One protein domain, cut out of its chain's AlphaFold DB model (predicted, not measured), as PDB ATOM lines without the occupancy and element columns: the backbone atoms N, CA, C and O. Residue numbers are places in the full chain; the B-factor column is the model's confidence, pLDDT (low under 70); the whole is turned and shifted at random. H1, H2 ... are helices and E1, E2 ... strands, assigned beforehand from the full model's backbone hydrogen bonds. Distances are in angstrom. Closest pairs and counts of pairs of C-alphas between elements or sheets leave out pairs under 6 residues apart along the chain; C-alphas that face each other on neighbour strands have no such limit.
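Overview. This is residues 70 to 152 of the 262 residues of an uncharacterized protein of Fusobacterium mortiferum ATCC 9817 (UniProt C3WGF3). A small, strongly twisted sheet of four strands makes the core, with the short helix H2 over one of its faces and no named helix over the other. The longer helix H1 leads away from one end of this body, its residues 70 to 78 sticking out free, while the unnamed tail of residues 139 to 152 extends the model toward the opposite end. The 83 printed residues include two named helices and four named strands, in the order H1 E1 H2 E2 E3 E4, and the class is mixed, helices and strands. The sheet, in the order E1 E2 E3 E4, is mixed: E1 and E2 are parallel, the other neighbours antiparallel. The whole is loose, with a radius of gyration of the C-alphas of 14.9 A, and elongated, spanning 52 by 28 by 20 A.

Along the chain. H1 is residues 70 to 82, 18.2 A long, beginning at C-alpha 70 (39.496, 46.203, -20.402). E1 is residues 84 to 89, 15.1 A, and H2 is residues 92 to 98, 9.9 A, with C-alpha 92 at (18.275, 23.782, 2.923). E2 is residues 106 to 110, 13.2 A, and E3 is residues 121 to 126, 15.7 A. E4 is residues 132 to 138, 17.5 A, ending at C-alpha 138 (31.270, 19.107, -3.397).

Arrangement. H1 is not on the sheet; its closest C-alpha to E2 is that of Gly 82, 7.7 A from that of Tyr 106. E1, an edge strand, is parallel to E2 at 20 degrees, with N 86 and O 107 2.9 A apart, within hydrogen-bond range. H2 is on the sheet at a height of 9.1 A, over E2 and slantwise to the strands, at 48 degrees to E2 on the local plane. The closest C-alphas of H2 and E1 are those of Leu 95 and Tyr 89, 5.7 A apart. E1, H2 and E2 form a strand-helix-strand unit, two parallel neighbour strands with a helix between, and its crossover is right-handed. E2, E3 and E4 form a meander, each strand the antiparallel neighbour of the one before. In the hairpin E2 and E3, at 152 degrees, N 108 and O 123 are 2.9 A apart; in the hairpin E3 and E4, at 146 degrees, N 134 and O 124 are 2.8 A apart, both within hydrogen-bond range. In H1 and H2 every O i to N i+4 pair is within hydrogen-bond range. H1 and H2 are apart.

Size, cuts and confidence. The two C-alphas farthest apart are those of Glu 70 and Gln 147, 53.0 A. The printed part has no cut, and no link between named elements is long. Mean pLDDT of the printed part is 86.7; residues 137 to 142 are under 70.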
ATOM      1  N   GLU A  70      40.514  45.431 -21.117       80.50
ATOM      2  CA  GLU A  70      39.496  46.203 -20.402       80.50
ATOM      3  C   GLU A  70      38.115  45.549 -20.475       80.50
ATOM      4  O   GLU A  70      37.445  45.481 -19.450       80.50
ATOM      5  N   GLN A  71      37.687  45.033 -21.633       84.38
ATOM      6  CA  GLN A  71      36.398  44.339 -21.763       84.38
ATOM      7  C   GLN A  71      36.361  43.055 -20.930       84.38
ATOM      8  O   GLN A  71      35.382  42.808 -20.227       84.38
ATOM      9  N   LEU A  72      37.443  42.272 -20.953       83.81
ATOM     10  CA  LEU A  72      37.573  41.076 -20.124       83.81
ATOM     11  C   LEU A  72      37.569  41.431 -18.631       83.81
ATOM     12  O   LEU A  72      36.841  40.827 -17.849       83.81
ATOM     13  N   THR A  73      38.338  42.446 -18.238       86.12
ATOM     14  CA  THR A  73      38.409  42.908 -16.845       86.12
ATOM     15  C   THR A  73      37.067  43.463 -16.373       86.12
ATOM     16  O   THR A  73      36.637  43.169 -15.262       86.12
ATOM     17  N   ALA A  74      36.365  44.225 -17.215       86.56
ATOM     18  CA  ALA A  74      35.036  44.743 -16.914       86.56
ATOM     19  C   ALA A  74      34.011  43.613 -16.762       86.56
ATOM     20  O   ALA A  74      33.218  43.645 -15.822       86.56
ATOM     21  N   ALA A  75      34.055  42.594 -17.625       84.81
ATOM     22  CA  ALA A  75      33.196  41.418 -17.513       84.81
ATOM     23  C   ALA A  75      33.474  40.631 -16.219       84.81
ATOM     24  O   ALA A  75      32.536  40.311 -15.491       84.81
ATOM     25  N   ILE A  76      34.748  40.400 -15.880       85.50
ATOM     26  CA  ILE A  76      35.154  39.737 -14.628       85.50
ATOM     27  C   ILE A  76      34.701  40.542 -13.408       85.50
ATOM     28  O   ILE A  76      34.125  39.974 -12.486       85.50
ATOM     29  N   ASN A  77      34.921  41.859 -13.401       86.50
ATOM     30  CA  ASN A  77      34.516  42.722 -12.292       86.50
ATOM     31  C   ASN A  77      32.993  42.776 -12.141       86.50
ATOM     32  O   ASN A  77      32.497  42.762 -11.019       86.50
ATOM     33  N   THR A  78      32.254  42.797 -13.254       83.62
ATOM     34  CA  THR A  78      30.785  42.754 -13.247       83.62
ATOM     35  C   THR A  78      30.297  41.440 -12.646       83.62
ATOM     36  O   THR A  78      29.513  41.462 -11.699       83.62
ATOM     37  N   PHE A  79      30.831  40.308 -13.111       82.31
ATOM     38  CA  PHE A  79      30.528  38.991 -12.552       82.31
ATOM     39  C   PHE A  79      30.860  38.918 -11.053       82.31
ATOM     40  O   PHE A  79      30.002  38.584 -10.241       82.31
ATOM     41  N   ALA A  80      32.071  39.324 -10.662       81.56
ATOM     42  CA  ALA A  80      32.510  39.315  -9.269       81.56
ATOM     43  C   ALA A  80      31.665  40.236  -8.375       81.56
ATOM     44  O   ALA A  80      31.402  39.891  -7.227       81.56
ATOM     45  N   SER A  81      31.208  41.381  -8.891       80.56
ATOM     46  CA  SER A  81      30.343  42.308  -8.150       80.56
ATOM     47  C   SER A  81      28.937  41.757  -7.890       80.56
ATOM     48  O   SER A  81      28.289  42.182  -6.934       80.56
ATOM     49  N   GLY A  82      28.479  40.807  -8.713       83.06
ATOM     50  CA  GLY A  82      27.225  40.085  -8.502       83.06
ATOM     51  C   GLY A  82      27.333  38.984  -7.444       83.06
ATOM     52  O   GLY A  82      26.332  38.634  -6.822       83.06
ATOM     53  N   LEU A  83      28.540  38.465  -7.188       89.88
ATOM     54  CA  LEU A  83      28.746  37.416  -6.197       89.88
ATOM     55  C   LEU A  83      28.694  37.978  -4.775       89.88
ATOM     56  O   LEU A  83      29.458  38.868  -4.403       89.88
ATOM     57  N   ALA A  84      27.826  37.410  -3.939       92.62
ATOM     58  CA  ALA A  84      27.688  37.842  -2.553       92.62
ATOM     59  C   ALA A  84      27.594  36.657  -1.591       92.62
ATOM     60  O   ALA A  84      26.614  35.914  -1.597       92.62
ATOM     61  N   TRP A  85      28.578  36.534  -0.698       94.19
ATOM     62  CA  TRP A  85      28.556  35.545   0.378       94.19
ATOM     63  C   TRP A  85      27.418  35.827   1.363       94.19
ATOM     64  O   TRP A  85      27.270  36.962   1.831       94.19
ATOM     65  N   LYS A  86      26.630  34.801   1.707       96.19
ATOM     66  CA  LYS A  86      25.504  34.917   2.653       96.19
ATOM     67  C   LYS A  86      25.603  34.032   3.890       96.19
ATOM     68  O   LYS A  86      24.704  34.088   4.724       96.19
ATOM     69  N   GLY A  87      26.686  33.278   4.047       93.88
ATOM     70  CA  GLY A  87      26.974  32.529   5.271       93.88
ATOM     71  C   GLY A  87      26.903  31.012   5.122       93.88
ATOM     72  O   GLY A  87      26.816  30.468   4.022       93.88
ATOM     73  N   VAL A  88      26.979  30.343   6.272       94.12
ATOM     74  CA  VAL A  88      26.939  28.884   6.407       94.12
ATOM     75  C   VAL A  88      25.631  28.488   7.087       94.12
ATOM     76  O   VAL A  88      25.265  29.090   8.095       94.12
ATOM     77  N   TYR A  89      24.956  27.472   6.556       95.06
ATOM     78  CA  TYR A  89      23.676  26.968   7.049       95.06
ATOM     79  C   TYR A  89      23.750  25.453   7.254       95.06
ATOM     80  O   TYR A  89      24.523  24.764   6.594       95.06
ATOM     81  N   GLU A  90      22.965  24.908   8.180       92.00
ATOM     82  CA  GLU A  90      22.985  23.461   8.432       92.00
ATOM     83  C   GLU A  90      22.164  22.696   7.390       92.00
ATOM     84  O   GLU A  90      22.638  21.695   6.864       92.00
ATOM     85  N   THR A  91      20.980  23.194   7.025       94.50
ATOM     86  CA  THR A  91      20.058  22.540   6.082       94.50
ATOM     87  C   THR A  91      19.525  23.518   5.034       94.50
ATOM     88  O   THR A  91      19.562  24.741   5.221       94.50
ATOM     89  N   LEU A  92      18.976  22.987   3.938       93.69
ATOM     90  CA  LEU A  92      18.275  23.782   2.923       93.69
ATOM     91  C   LEU A  92      17.046  24.497   3.500       93.69
ATOM     92  O   LEU A  92      16.718  25.598   3.063       93.69
ATOM     93  N   GLU A  93      16.382  23.914   4.499       95.31
ATOM     94  CA  GLU A  93      15.263  24.560   5.195       95.31
ATOM     95  C   GLU A  93      15.719  25.792   5.987       95.31
ATOM     96  O   GLU A  93      15.115  26.860   5.869       95.31
ATOM     97  N   ALA A  94      16.820  25.675   6.738       96.12
ATOM     98  CA  ALA A  94      17.394  26.791   7.489       96.12
ATOM     99  C   ALA A  94      17.844  27.926   6.555       96.12
ATOM    100  O   ALA A  94      17.575  29.098   6.824       96.12
ATOM    101  N   LEU A  95      18.463  27.573   5.424       96.62
ATOM    102  CA  LEU A  95      18.834  28.517   4.372       96.62
ATOM    103  C   LEU A  95      17.612  29.262   3.814       96.62
ATOM    104  O   LEU A  95      17.606  30.493   3.782       96.62
ATOM    105  N   LYS A  96      16.567  28.533   3.399       95.25
ATOM    106  CA  LYS A  96      15.341  29.118   2.825       95.25
ATOM    107  C   LYS A  96      14.598  30.004   3.826       95.25
ATOM    108  O   LYS A  96      14.011  31.007   3.434       95.25
ATOM    109  N   SER A  97      14.650  29.668   5.115       96.75
ATOM    110  CA  SER A  97      14.089  30.500   6.182       96.75
ATOM    111  C   SER A  97      14.884  31.795   6.391       96.75
ATOM    112  O   SER A  97      14.291  32.866   6.522       96.75
ATOM    113  N   ALA A  98      16.217  31.716   6.386       96.75
ATOM    114  CA  ALA A  98      17.089  32.871   6.600       96.75
ATOM    115  C   ALA A  98      17.142  33.824   5.394       96.75
ATOM    116  O   ALA A  98      17.279  35.036   5.563       96.75
ATOM    117  N   ILE A  99      17.027  33.284   4.178       96.44
ATOM    118  CA  ILE A  99      17.067  34.038   2.923       96.44
ATOM    119  C   ILE A  99      15.805  33.705   2.111       96.44
ATOM    120  O   ILE A  99      15.875  32.947   1.144       96.44
ATOM    121  N   PRO A 100      14.643  34.280   2.470       94.44
ATOM    122  CA  PRO A 100      13.377  33.987   1.793       94.44
ATOM    123  C   PRO A 100      13.279  34.612   0.393       94.44
ATOM    124  O   PRO A 100      12.455  34.197  -0.412       94.44
ATOM    125  N   ALA A 101      14.110  35.618   0.105       94.06
ATOM    126  CA  ALA A 101      14.194  36.298  -1.187       94.06
ATOM    127  C   ALA A 101      15.670  36.414  -1.625       94.06
ATOM    128  O   ALA A 101      16.277  37.487  -1.488       94.06
ATOM    129  N   PRO A 102      16.292  35.304  -2.061       94.62
ATOM    130  CA  PRO A 102      17.658  35.316  -2.574       94.62
ATOM    131  C   PRO A 102      17.747  36.089  -3.901       94.62
ATOM    132  O   PRO A 102      16.743  36.358  -4.557       94.62
ATOM    133  N   LYS A 103      18.962  36.505  -4.268       92.56
ATOM    134  CA  LYS A 103      19.245  37.222  -5.518       92.56
ATOM    135  C   LYS A 103      20.331  36.490  -6.291       92.56
ATOM    136  O   LYS A 103      21.133  35.789  -5.675       92.56
ATOM    137  N   GLU A 104      20.345  36.692  -7.606       92.06
ATOM    138  CA  GLU A 104      21.384  36.194  -8.514       92.06
ATOM    139  C   GLU A 104      22.786  36.400  -7.919       92.06
ATOM    140  O   GLU A 104      23.085  37.472  -7.380       92.06
ATOM    141  N   GLY A 105      23.620  35.360  -7.971       89.00
ATOM    142  CA  GLY A 105      25.001  35.402  -7.483       89.00
ATOM    143  C   GLY A 105      25.173  35.286  -5.962       89.00
ATOM    144  O   GLY A 105      26.303  35.276  -5.464       89.00
ATOM    145  N   TYR A 106      24.096  35.166  -5.178       94.62
ATOM    146  CA  TYR A 106      24.230  34.853  -3.751       94.62
ATOM    147  C   TYR A 106      24.811  33.455  -3.579       94.62
ATOM    148  O   TYR A 106      24.307  32.515  -4.178       94.62
ATOM    149  N   TYR A 107      25.822  33.295  -2.725       94.00
ATOM    150  CA  TYR A 107      26.404  31.984  -2.452       94.00
ATOM    151  C   TYR A 107      26.560  31.705  -0.954       94.00
ATOM    152  O   TYR A 107      26.742  32.618  -0.141       94.00
ATOM    153  N   VAL A 108      26.441  30.428  -0.593       94.56
ATOM    154  CA  VAL A 108      26.421  29.907   0.785       94.56
ATOM    155  C   VAL A 108      27.139  28.561   0.869       94.56
ATOM    156  O   VAL A 108      27.449  27.951  -0.153       94.56
ATOM    157  N   ILE A 109      27.383  28.078   2.087       93.06
ATOM    158  CA  ILE A 109      27.747  26.677   2.342       93.06
ATOM    159  C   ILE A 109      26.632  26.027   3.156       93.06
ATOM    160  O   ILE A 109      26.155  26.623   4.121       93.06
ATOM    161  N   VAL A 110      26.260  24.798   2.804       90.81
ATOM    162  CA  VAL A 110      25.363  23.955   3.601       90.81
ATOM    163  C   VAL A 110      26.130  22.740   4.128       90.81
ATOM    164  O   VAL A 110      26.885  22.146   3.364       90.81
ATOM    165  N   THR A 111      26.004  22.399   5.417       87.75
ATOM    166  CA  THR A 111      26.913  21.437   6.092       87.75
ATOM    167  C   THR A 111      26.270  20.129   6.558       87.75
ATOM    168  O   THR A 111      26.965  19.125   6.686       87.75
ATOM    169  N   GLN A 112      24.961  20.101   6.810       87.06
ATOM    170  CA  GLN A 112      24.232  18.948   7.363       87.06
ATOM    171  C   GLN A 112      22.979  18.611   6.541       87.06
ATOM    172  O   GLN A 112      21.993  18.099   7.064       87.06
ATOM    173  N   GLU A 113      23.001  18.917   5.245       87.00
ATOM    174  CA  GLU A 113      21.889  18.615   4.355       87.00
ATOM    175  C   GLU A 113      21.955  17.147   3.889       87.00
ATOM    176  O   GLU A 113      22.917  16.757   3.209       87.00
ATOM    177  N   PRO A 114      20.924  16.325   4.179       84.12
ATOM    178  CA  PRO A 114      20.912  14.910   3.808       84.12
ATOM    179  C   PRO A 114      21.025  14.676   2.301       84.12
ATOM    180  O   PRO A 114      21.669  13.716   1.872       84.12
ATOM    181  N   THR A 115      20.457  15.581   1.496       85.19
ATOM    182  CA  THR A 115      20.536  15.555   0.026       85.19
ATOM    183  C   THR A 115      21.988  15.552  -0.471       85.19
ATOM    184  O   THR A 115      22.303  14.896  -1.464       85.19
ATOM    185  N   TYR A 116      22.897  16.195   0.270       83.12
ATOM    186  CA  TYR A 116      24.333  16.236  -0.022       83.12
ATOM    187  C   TYR A 116      25.150  15.262   0.835       83.12
ATOM    188  O   TYR A 116      26.360  15.425   0.995       83.12
ATOM    189  N   LYS A 117      24.511  14.225   1.395       81.19
ATOM    190  CA  LYS A 117      25.154  13.224   2.266       81.19
ATOM    191  C   LYS A 117      25.875  13.865   3.460       81.19
ATOM    192  O   LYS A 117      26.895  13.338   3.904       81.19
ATOM    193  N   ASN A 118      25.360  14.994   3.952       80.31
ATOM    194  CA  ASN A 118      25.946  15.779   5.042       80.31
ATOM    195  C   ASN A 118      27.403  16.201   4.771       80.31
ATOM    196  O   ASN A 118      28.233  16.245   5.682       80.31
ATOM    197  N   LYS A 119      27.735  16.447   3.501       78.00
ATOM    198  CA  LYS A 119      28.987  17.096   3.120       78.00
ATOM    199  C   LYS A 119      28.803  18.607   3.112       78.00
ATOM    200  O   LYS A 119      27.702  19.107   2.903       78.00
ATOM    201  N   ASN A 120      29.914  19.319   3.266       85.69
ATOM    202  CA  ASN A 120      29.940  20.758   3.051       85.69
ATOM    203  C   ASN A 120      29.794  21.038   1.552       85.69
ATOM    204  O   ASN A 120      30.702  20.755   0.770       85.69
ATOM    205  N   THR A 121      28.669  21.619   1.160       87.62
ATOM    206  CA  THR A 121      28.353  21.895  -0.242       87.62
ATOM    207  C   THR A 121      28.198  23.391  -0.437       87.62
ATOM    208  O   THR A 121      27.440  24.045   0.280       87.62
ATOM    209  N   MET A 122      28.932  23.943  -1.403       92.25
ATOM    210  CA  MET A 122      28.741  25.327  -1.820       92.25
ATOM    211  C   MET A 122      27.534  25.417  -2.744       92.25
ATOM    212  O   MET A 122      27.465  24.696  -3.740       92.25
ATOM    213  N   LEU A 123      26.614  26.322  -2.427       92.88
ATOM    214  CA  LEU A 123      25.464  26.625  -3.269       92.88
ATOM    215  C   LEU A 123      25.561  28.054  -3.789       92.88
ATOM    216  O   LEU A 123      26.009  28.938  -3.058       92.88
ATOM    217  N   ILE A 124      25.092  28.276  -5.011       93.00
ATOM    218  CA  ILE A 124      24.855  29.595  -5.597       93.00
ATOM    219  C   ILE A 124      23.387  29.704  -5.995       93.00
ATOM    220  O   ILE A 124      22.785  28.720  -6.408       93.00
ATOM    221  N   TYR A 125      22.788  30.874  -5.831       94.00
ATOM    222  CA  TYR A 125      21.432  31.122  -6.290       94.00
ATOM    223  C   TYR A 125      21.453  31.681  -7.711       94.00
ATOM    224  O   TYR A 125      22.019  32.753  -7.939       94.00
ATOM    225  N   GLU A 126      20.798  30.964  -8.622       90.19
ATOM    226  CA  GLU A 126      20.614  31.352 -10.021       90.19
ATOM    227  C   GLU A 126      19.144  31.730 -10.214       90.19
ATOM    228  O   GLU A 126      18.266  30.871 -10.238       90.19
ATOM    229  N   ALA A 127      18.859  33.026 -10.293       86.62
ATOM    230  CA  ALA A 127      17.524  33.594 -10.422       86.62
ATOM    231  C   ALA A 127      16.965  33.453 -11.846       86.62
ATOM    232  O   ALA A 127      15.769  33.216 -12.006       86.62
ATOM    233  N   GLU A 128      17.809  33.625 -12.868       82.25
ATOM    234  CA  GLU A 128      17.347  33.740 -14.260       82.25
ATOM    235  C   GLU A 128      17.069  32.389 -14.930       82.25
ATOM    236  O   GLU A 128      16.042  32.241 -15.594       82.25
ATOM    237  N   GLU A 129      17.949  31.398 -14.755       77.06
ATOM    238  CA  GLU A 129      17.827  30.112 -15.458       77.06
ATOM    239  C   GLU A 129      17.041  29.060 -14.670       77.06
ATOM    240  O   GLU A 129      16.247  28.317 -15.251       77.06
ATOM    241  N   VAL A 130      17.236  28.998 -13.348       82.31
ATOM    242  CA  VAL A 130      16.700  27.904 -12.515       82.31
ATOM    243  C   VAL A 130      15.770  28.399 -11.407       82.31
ATOM    244  O   VAL A 130      14.887  27.667 -10.962       82.31
ATOM    245  N   ASN A 131      15.925  29.657 -10.992       89.19
ATOM    246  CA  ASN A 131      15.218  30.291  -9.880       89.19
ATOM    247  C   ASN A 131      15.331  29.505  -8.554       89.19
ATOM    248  O   ASN A 131      14.430  29.540  -7.712       89.19
ATOM    249  N   ASP A 132      16.443  28.794  -8.362       92.25
ATOM    250  CA  ASP A 132      16.711  27.973  -7.179       92.25
ATOM    251  C   ASP A 132      18.215  27.922  -6.865       92.25
ATOM    252  O   ASP A 132      19.066  28.314  -7.666       92.25
ATOM    253  N   TRP A 133      18.552  27.423  -5.676       93.00
ATOM    254  CA  TRP A 133      19.930  27.184  -5.260       93.00
ATOM    255  C   TRP A 133      20.538  26.003  -6.030       93.00
ATOM    256  O   TRP A 133      20.083  24.867  -5.903       93.00
ATOM    257  N   GLN A 134      21.600  26.263  -6.787       90.62
ATOM    258  CA  GLN A 134      22.396  25.272  -7.505       90.62
ATOM    259  C   GLN A 134      23.647  24.893  -6.714       90.62
ATOM    260  O   GLN A 134      24.304  25.741  -6.110       90.62
ATOM    261  N   ALA A 135      24.008  23.611  -6.732       88.44
ATOM    262  CA  ALA A 135      25.250  23.149  -6.127       88.44
ATOM    263  C   ALA A 135      26.433  23.396  -7.071       88.44
ATOM    264  O   ALA A 135      26.492  22.823  -8.155       88.44
ATOM    265  N   LEU A 136      27.420  24.174  -6.620       78.88
ATOM    266  CA  LEU A 136      28.668  24.440  -7.355       78.88
ATOM    267  C   LEU A 136      29.670  23.268  -7.296       78.88
ATOM    268  O   LEU A 136      30.808  23.385  -7.750       78.88
ATOM    269  N   GLY A 137      29.244  22.134  -6.738       69.00
ATOM    270  CA  GLY A 137      30.046  20.940  -6.501       69.00
ATOM    271  C   GLY A 137      30.293  20.674  -5.016       69.00
ATOM    272  O   GLY A 137      30.064  21.521  -4.148       69.00
ATOM    273  N   ASP A 138      30.772  19.464  -4.724       63.25
ATOM    274  CA  ASP A 138      31.270  19.107  -3.397       63.25
ATOM    275  C   ASP A 138      32.534  19.943  -3.132       63.25
ATOM    276  O   ASP A 138      33.579  19.712  -3.749       63.25
ATOM    277  N   LEU A 139      32.474  20.911  -2.211       58.38
ATOM    278  CA  LEU A 139      33.695  21.508  -1.679       58.38
ATOM    279  C   LEU A 139      34.413  20.365  -0.955       58.38
ATOM    280  O   LEU A 139      33.836  19.780  -0.040       58.38
ATOM    281  N   PHE A 140      35.620  19.993  -1.395       56.84
ATOM    282  CA  PHE A 140      36.433  18.911  -0.815       56.84
ATOM    283  C   PHE A 140      36.881  19.259   0.621       56.84
ATOM    284  O   PHE A 140      38.056  19.437   0.924       56.84
ATOM    285  N   LEU A 141      35.926  19.372   1.532       60.00
ATOM    286  CA  LEU A 141      36.103  19.293   2.966       60.00
ATOM    287  C   LEU A 141      35.521  17.928   3.327       60.00
ATOM    288  O   LEU A 141      34.303  17.751   3.218       60.00
ATOM    289  N   PRO A 142      36.355  16.925   3.653       64.00
ATOM    290  CA  PRO A 142      35.828  15.627   4.028       64.00
ATOM    291  C   PRO A 142      34.901  15.832   5.233       64.00
ATOM    292  O   PRO A 142      35.297  16.443   6.225       64.00
ATOM    293  N   GLY A 143      33.645  15.395   5.101       70.38
ATOM    294  CA  GLY A 143      32.641  15.510   6.159       70.38
ATOM    295  C   GLY A 143      33.038  14.722   7.412       70.38
ATOM    296  O   GLY A 143      34.127  14.149   7.505       70.38
ATOM    297  N   ASN A 144      32.159  14.659   8.409       79.88
ATOM    298  CA  ASN A 144      32.404  13.812   9.574       79.88
ATOM    299  C   ASN A 144      32.571  12.345   9.149       79.88
ATOM    300  O   ASN A 144      31.805  11.826   8.337       79.88
ATOM    301  N   ALA A 145      33.560  11.660   9.726       88.69
ATOM    302  CA  ALA A 145      33.733  10.234   9.490       88.69
ATOM    303  C   ALA A 145      32.544   9.459  10.068       88.69
ATOM    304  O   ALA A 145      32.093   9.718  11.189       88.69
ATOM    305  N   THR A 146      32.069   8.473   9.315       89.69
ATOM    306  CA  THR A 146      31.052   7.520   9.764       89.69
ATOM    307  C   THR A 146      31.675   6.130   9.859       89.69
ATOM    308  O   THR A 146      32.815   5.917   9.455       89.69
ATOM    309  N   GLN A 147      30.933   5.145  10.363       91.94
ATOM    310  CA  GLN A 147      31.428   3.761  10.383       91.94
ATOM    311  C   GLN A 147      31.543   3.130   8.983       91.94
ATOM    312  O   GLN A 147      32.146   2.066   8.843       91.94
ATOM    313  N   SER A 148      30.957   3.751   7.953       90.06
ATOM    314  CA  SER A 148      30.899   3.225   6.584       90.06
ATOM    315  C   SER A 148      31.586   4.113   5.543       90.06
ATOM    316  O   SER A 148      31.724   3.699   4.393       90.06
ATOM    317  N   SER A 149      32.020   5.323   5.898       85.25
ATOM    318  CA  SER A 149      32.638   6.277   4.969       85.25
ATOM    319  C   SER A 149      33.673   7.145   5.671       85.25
ATOM    320  O   SER A 149      33.452   7.587   6.801       85.25
ATOM    321  N   ASP A 150      34.784   7.379   4.976       85.25
ATOM    322  CA  ASP A 150      35.866   8.240   5.446       85.25
ATOM    323  C   ASP A 150      35.399   9.693   5.566       85.25
ATOM    324  O   ASP A 150      34.501  10.143   4.849       85.25
ATOM    325  N   GLY A 151      36.038  10.423   6.473       86.06
ATOM    326  CA  GLY A 151      35.797  11.839   6.716       86.06
ATOM    327  C   GLY A 151      37.075  12.533   7.183       86.06
ATOM    328  O   GLY A 151      38.154  12.257   6.667       86.06
ATOM    329  N   LEU A 152      36.983  13.394   8.199       87.12
ATOM    330  CA  LEU A 152      38.152  13.997   8.875       87.12
ATOM    331  C   LEU A 152      39.131  12.971   9.489       87.12
ATOM    332  O   LEU A 152      40.254  13.312   9.847       87.12
TER     333      LEU A 152